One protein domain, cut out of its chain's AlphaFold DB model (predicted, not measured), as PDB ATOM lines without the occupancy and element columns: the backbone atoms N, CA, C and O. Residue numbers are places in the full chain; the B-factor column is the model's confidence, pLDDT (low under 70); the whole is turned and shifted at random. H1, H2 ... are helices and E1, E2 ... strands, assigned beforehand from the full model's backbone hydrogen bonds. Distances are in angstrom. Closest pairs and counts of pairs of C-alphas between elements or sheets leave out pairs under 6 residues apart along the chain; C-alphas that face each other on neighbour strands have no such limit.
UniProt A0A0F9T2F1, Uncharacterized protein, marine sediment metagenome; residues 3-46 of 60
ATOM      1  N   LYS A   3     156.736 167.268 112.310       81.06
ATOM      2  CA  LYS A   3     157.759 166.361 112.848       81.06
ATOM      3  C   LYS A   3     158.934 167.170 113.389       81.06
ATOM      4  O   LYS A   3     159.431 166.897 114.484       81.06
ATOM      5  N   LEU A   4     159.317 168.199 112.634       85.94
ATOM      6  CA  LEU A   4     160.385 169.118 112.977       85.94
ATOM      7  C   LEU A   4     159.853 170.544 113.108       85.94
ATOM      8  O   LEU A   4     159.070 171.014 112.283       85.94
ATOM      9  N   LYS A   5     160.303 171.224 114.155       85.62
ATOM     10  CA  LYS A   5     160.021 172.619 114.450       85.62
ATOM     11  C   LYS A   5     161.178 173.476 113.959       85.62
ATOM     12  O   LYS A   5     162.325 173.170 114.276       85.62
ATOM     13  N   TYR A   6     160.889 174.539 113.218       85.62
ATOM     14  CA  TYR A   6     161.922 175.487 112.809       85.62
ATOM     15  C   TYR A   6     162.272 176.399 113.980       85.62
ATOM     16  O   TYR A   6     161.406 177.058 114.558       85.62
ATOM     17  N   THR A   7     163.548 176.420 114.342       81.00
ATOM     18  CA  THR A   7     164.055 177.214 115.465       81.00
ATOM     19  C   THR A   7     164.583 178.567 115.005       81.00
ATOM     20  O   THR A   7     164.749 179.468 115.823       81.00
ATOM     21  N   GLY A   8     164.873 178.716 113.707       71.69
ATOM     22  CA  GLY A   8     165.574 179.883 113.166       71.69
ATOM     23  C   GLY A   8     167.001 180.049 113.691       71.69
ATOM     24  O   GLY A   8     167.648 181.047 113.381       71.69
ATOM     25  N   GLY A   9     167.495 179.097 114.487       63.56
ATOM     26  CA  GLY A   9     168.764 179.179 115.193       63.56
ATOM     27  C   GLY A   9     169.754 178.169 114.645       63.56
ATOM     28  O   GLY A   9     169.815 177.054 115.127       63.56
ATOM     29  N   GLY A  10     170.558 178.564 113.665       58.66
ATOM     30  CA  GLY A  10     171.631 177.731 113.131       58.66
ATOM     31  C   GLY A  10     172.876 178.564 112.878       58.66
ATOM     32  O   GLY A  10     172.790 179.698 112.412       58.66
ATOM     33  N   TYR A  11     174.046 177.978 113.134       54.47
ATOM     34  CA  TYR A  11     175.368 178.599 112.944       54.47
ATOM     35  C   TYR A  11     175.677 178.949 111.467       54.47
ATOM     36  O   TYR A  11     176.743 179.476 111.162       54.47
ATOM     37  N   LYS A  12     174.765 178.624 110.536       54.47
ATOM     38  CA  LYS A  12     174.992 178.608 109.086       54.47
ATOM     39  C   LYS A  12     173.941 179.350 108.243       54.47
ATOM     40  O   LYS A  12     174.004 179.271 107.020       54.47
ATOM     41  N   GLY A  13     173.013 180.085 108.863       65.81
ATOM     42  CA  GLY A  13     171.918 180.748 108.138       65.81
ATOM     43  C   GLY A  13     170.938 179.753 107.498       65.81
ATOM     44  O   GLY A  13     170.996 178.560 107.783       65.81
ATOM     45  N   ALA A  14     170.006 180.243 106.675       62.94
ATOM     46  CA  ALA A  14     168.968 179.420 106.048       62.94
ATOM     47  C   ALA A  14     169.558 178.307 105.159       62.94
ATOM     48  O   ALA A  14     170.496 178.547 104.398       62.94
ATOM     49  N   LEU A  15     168.978 177.102 105.213       74.12
ATOM     50  CA  LEU A  15     169.348 176.024 104.297       74.12
ATOM     51  C   LEU A  15     168.787 176.312 102.894       74.12
ATOM     52  O   LEU A  15     167.570 176.468 102.746       74.12
ATOM     53  N   PRO A  16     169.634 176.370 101.852       74.88
ATOM     54  CA  PRO A  16     169.172 176.621 100.496       74.88
ATOM     55  C   PRO A  16     168.245 175.492 100.038       74.88
ATOM     56  O   PRO A  16     168.622 174.323 100.032       74.88
ATOM     57  N   GLY A  17     167.020 175.857  99.658       79.25
ATOM     58  CA  GLY A  17     165.993 174.916  99.205       79.25
ATOM     59  C   GLY A  17     165.086 174.356 100.304       79.25
ATOM     60  O   GLY A  17     164.161 173.620  99.969       79.25
ATOM     61  N   ILE A  18     165.290 174.721 101.575       83.38
ATOM     62  CA  ILE A  18     164.446 174.270 102.691       83.38
ATOM     63  C   ILE A  18     163.711 175.474 103.295       83.38
ATOM     64  O   ILE A  18     164.338 176.486 103.618       83.38
ATOM     65  N   PRO A  19     162.377 175.414 103.445       82.19
ATOM     66  CA  PRO A  19     161.618 176.549 103.940       82.19
ATOM     67  C   PRO A  19     161.842 176.733 105.446       82.19
ATOM     68  O   PRO A  19     161.708 175.787 106.221       82.19
ATOM     69  N   GLY A  20     162.132 177.966 105.870       84.19
ATOM     70  CA  GLY A  20     162.321 178.354 107.274       84.19
ATOM     71  C   GLY A  20     161.016 178.387 108.078       84.19
ATOM     72  O   GLY A  20     160.612 179.433 108.579       84.19
ATOM     73  N   ARG A  21     160.319 177.252 108.137       87.75
ATOM     74  CA  ARG A  21     159.062 177.020 108.856       87.75
ATOM     75  C   ARG A  21     159.026 175.583 109.362       87.75
ATOM     76  O   ARG A  21     159.818 174.759 108.920       87.75
ATOM     77  N   ASP A  22     158.094 175.277 110.252       87.75
ATOM     78  CA  ASP A  22     157.902 173.912 110.742       87.75
ATOM     79  C   ASP A  22     157.635 172.940 109.583       87.75
ATOM     80  O   ASP A  22     156.853 173.242 108.680       87.75
ATOM     81  N   LEU A  23     158.283 171.774 109.617       86.69
ATOM     82  CA  LEU A  23     158.209 170.773 108.557       86.69
ATOM     83  C   LEU A  23     157.394 169.562 109.010       86.69
ATOM     84  O   LEU A  23     157.549 169.033 110.122       86.69
ATOM     85  N   SER A  24     156.536 169.087 108.112       89.44
ATOM     86  CA  SER A  24     155.839 167.807 108.272       89.44
ATOM     87  C   SER A  24     156.759 166.628 107.950       89.44
ATOM     88  O   SER A  24     157.788 166.807 107.312       89.44
ATOM     89  N   ALA A  25     156.398 165.411 108.369       87.50
ATOM     90  CA  ALA A  25     157.214 164.214 108.120       87.50
ATOM     91  C   ALA A  25     157.559 164.024 106.627       87.50
ATOM     92  O   ALA A  25     158.711 163.780 106.294       87.50
ATOM     93  N   GLU A  26     156.591 164.253 105.739       89.44
ATOM     94  CA  GLU A  26     156.784 164.157 104.285       89.44
ATOM     95  C   GLU A  26     157.773 165.206 103.753       89.44
ATOM     96  O   GLU A  26     158.615 164.919 102.904       89.44
ATOM     97  N   GLU A  27     157.703 166.437 104.270       88.25
ATOM     98  CA  GLU A  27     158.653 167.498 103.928       88.25
ATOM     99  C   GLU A  27     160.052 167.164 104.453       88.25
ATOM    100  O   GLU A  27     161.036 167.341 103.745       88.25
ATOM    101  N   VAL A  28     160.143 166.631 105.671       87.12
ATOM    102  CA  VAL A  28     161.401 166.198 106.279       87.12
ATOM    103  C   VAL A  28     162.105 165.173 105.397       87.12
ATOM    104  O   VAL A  28     163.283 165.340 105.106       87.12
ATOM    105  N   GLU A  29     161.388 164.161 104.915       87.69
ATOM    106  CA  GLU A  29     161.938 163.162 103.993       87.69
ATOM    107  C   GLU A  29     162.321 163.776 102.641       87.69
ATOM    108  O   GLU A  29     163.400 163.499 102.117       87.69
ATOM    109  N   LYS A  30     161.492 164.683 102.111       88.62
ATOM    110  CA  LYS A  30     161.748 165.375 100.840       88.62
ATOM    111  C   LYS A  30     162.999 166.255 100.865       88.62
ATOM    112  O   LYS A  30     163.681 166.368  99.849       88.62
ATOM    113  N   TYR A  31     163.301 166.883 101.998       85.81
ATOM    114  CA  TYR A  31     164.414 167.825 102.135       85.81
ATOM    115  C   TYR A  31     165.741 167.175 102.567       85.81
ATOM    116  O   TYR A  31     166.692 167.885 102.883       85.81
ATOM    117  N   GLY A  32     165.831 165.842 102.548       82.19
ATOM    118  CA  GLY A  32     167.060 165.104 102.873       82.19
ATOM    119  C   GLY A  32     166.998 164.313 104.179       82.19
ATOM    120  O   GLY A  32     167.990 163.718 104.590       82.19
ATOM    121  N   GLY A  33     165.832 164.266 104.817       87.56
ATOM    122  CA  GLY A  33     165.579 163.465 106.001       87.56
ATOM    123  C   GLY A  33     165.778 164.217 107.313       87.56
ATOM    124  O   GLY A  33     166.348 165.304 107.400       87.56
ATOM    125  N   GLU A  34     165.289 163.585 108.377       86.31
ATOM    126  CA  GLU A  34     165.265 164.159 109.722       86.31
ATOM    127  C   GLU A  34     166.669 164.470 110.248       86.31
ATOM    128  O   GLU A  34     166.879 165.518 110.853       86.31
ATOM    129  N   GLN A  35     167.640 163.594 109.979       83.75
ATOM    130  CA  GLN A  35     169.019 163.766 110.435       83.75
ATOM    131  C   GLN A  35     169.684 164.991 109.806       83.75
ATOM    132  O   GLN A  35     170.206 165.817 110.544       83.75
ATOM    133  N   ALA A  36     169.580 165.173 108.485       83.38
ATOM    134  CA  ALA A  36     170.189 166.311 107.792       83.38
ATOM    135  C   ALA A  36     169.653 167.659 108.311       83.38
ATOM    136  O   ALA A  36     170.399 168.625 108.491       83.38
ATOM    137  N   LEU A  37     168.350 167.715 108.599       83.81
ATOM    138  CA  LEU A  37     167.694 168.905 109.140       83.81
ATOM    139  C   LEU A  37     168.104 169.177 110.594       83.81
ATOM    140  O   LEU A  37     168.334 170.333 110.945       83.81
ATOM    141  N   LEU A  38     168.256 168.141 111.420       84.19
ATOM    142  CA  LEU A  38     168.743 168.269 112.798       84.19
ATOM    143  C   LEU A  38     170.233 168.648 112.859       84.19
ATOM    144  O   LEU A  38     170.608 169.507 113.653       84.19
ATOM    145  N   GLU A  39     171.076 168.072 111.998       83.06
ATOM    146  CA  GLU A  39     172.510 168.393 111.908       83.06
ATOM    147  C   GLU A  39     172.766 169.848 111.504       83.06
ATOM    148  O   GLU A  39     173.772 170.443 111.890       83.06
ATOM    149  N   SER A  40     171.838 170.458 110.765       78.81
ATOM    150  CA  SER A  40     171.933 171.873 110.401       78.81
ATOM    151  C   SER A  40     171.771 172.840 111.580       78.81
ATOM    152  O   SER A  40     172.147 174.010 111.480       78.81
ATOM    153  N   GLY A  41     171.171 172.371 112.678       81.38
ATOM    154  CA  GLY A  41     170.786 173.174 113.837       81.38
ATOM    155  C   GLY A  41     169.526 174.029 113.644       81.38
ATOM    156  O   GLY A  41     168.966 174.491 114.629       81.38
ATOM    157  N   LEU A  42     169.021 174.204 112.416       83.12
ATOM    158  CA  LEU A  42     167.847 175.049 112.133       83.12
ATOM    159  C   LEU A  42     166.506 174.434 112.553       83.12
ATOM    160  O   LEU A  42     165.492 175.136 112.600       83.12
ATOM    161  N   TYR A  43     166.484 173.128 112.804       85.12
ATOM    162  CA  TYR A  43     165.278 172.373 113.106       85.12
ATOM    163  C   TYR A  43     165.471 171.526 114.363       85.12
ATOM    164  O   TYR A  43     166.556 171.009 114.607       85.12
ATOM    165  N   GLU A  44     164.398 171.337 115.129       84.56
ATOM    166  CA  GLU A  44     164.356 170.464 116.309       84.56
ATOM    167  C   GLU A  44     163.153 169.515 116.257       84.56
ATOM    168  O   GLU A  44     162.125 169.824 115.657       84.56
ATOM    169  N   LYS A  45     163.238 168.352 116.913       85.12
ATOM    170  CA  LYS A  45     162.097 167.428 117.025       85.12
ATOM    171  C   LYS A  45     160.968 168.042 117.843       85.12
ATOM    172  O   LYS A  45     161.174 168.477 118.971       85.12
ATOM    173  N   ALA A  46     159.741 167.972 117.327       71.31
ATOM    174  CA  ALA A  46     158.556 168.556 117.958       71.31
ATOM    175  C   ALA A  46     158.036 167.802 119.212       71.31
ATOM    176  O   ALA A  46     156.877 167.949 119.584       71.31
TER     177      ALA A  46
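Overview. This is residues 3 to 46 of the 60 residues of an uncharacterized protein of marine sediment metagenome (UniProt A0A0F9T2F1). A small two-stranded antiparallel ribbon, E1 and E2, made near the two ends of the printed part, has two short helices, H1 and H2, over one face, set about at right angles to each other. A long loop, residues 7 to 24, swings out from the end of E1 and folds back over the same face to reach H1, and the ribbon's other face is bare. The printed part has 44 residues, with two named strands and two named helices in the order E1, H1, H2, E2; the class is mixed, helices and strands, though under half of the residues, 20 of the 44, are in named elements. It is compact, with a radius of gyration of the C-alphas of 8.9 A, and rounded, with spans of 24 by 20 by 16 A.

Arrangement. In the sheet, E1, residues 3 to 6, and E2, residues 43 to 45, are antiparallel neighbours, with 142 degrees between their N-to-C directions. The C-alphas of Leu 4 and Lys 45 face each other at 4.7 A, and those of Tyr 6 and Tyr 43 at 4.6 A. N 5 and O 44 are within hydrogen-bond range at 2.7 A, as are N 44 and O 5 at 2.9 A. From the sheet outward, H2, residues 33 to 39, comes closest to E2 with the C-alphas of Leu 37 and Tyr 43, 5.8 A apart. The closest C-alphas of H2 and E1 are those of Glu 34 and Leu 4, at 7.7 A. H1, residues 25 to 30, comes closest to E1 with the C-alphas of Ala 25 and Lys 3, 5.2 A apart. H1 and E2 are apart. H1 and H2 are close but not clearly touching, with 5.6 A between their closest C-alphas, those of Val 28 and Glu 34. Their lines are about perpendicular, at 86 degrees. In both helices every O i to N i+4 pair is within hydrogen-bond range.

Along the chain. E1 begins with C-alpha 3 at (157.759, 166.361, 112.848) and spans 10.0 A to C-alpha 6. E2 spans 7.1 A and ends with C-alpha 45 at (162.097, 167.428, 117.025). H2, the longest helix, spans 10.4 A from C-alpha 33 at (165.579, 163.465, 106.001) to C-alpha 39. H1 spans 8.7 A from C-alpha 25 to C-alpha 30.

Size, cuts and confidence. The two C-alphas farthest apart are those of Tyr 11 and Glu 26, at 25.1 A, while the first and last printed C-alphas, those of Lys 3 and Ala 46, are 5.6 A apart. The printed part has no cut. The link from E1 to H1 is long, with 18 residues; those from H1 to H2 and from H2 to E2 are tight. The mean pLDDT of the printed part is 80.4, and residues 9 to 14, in the long link, are under 70.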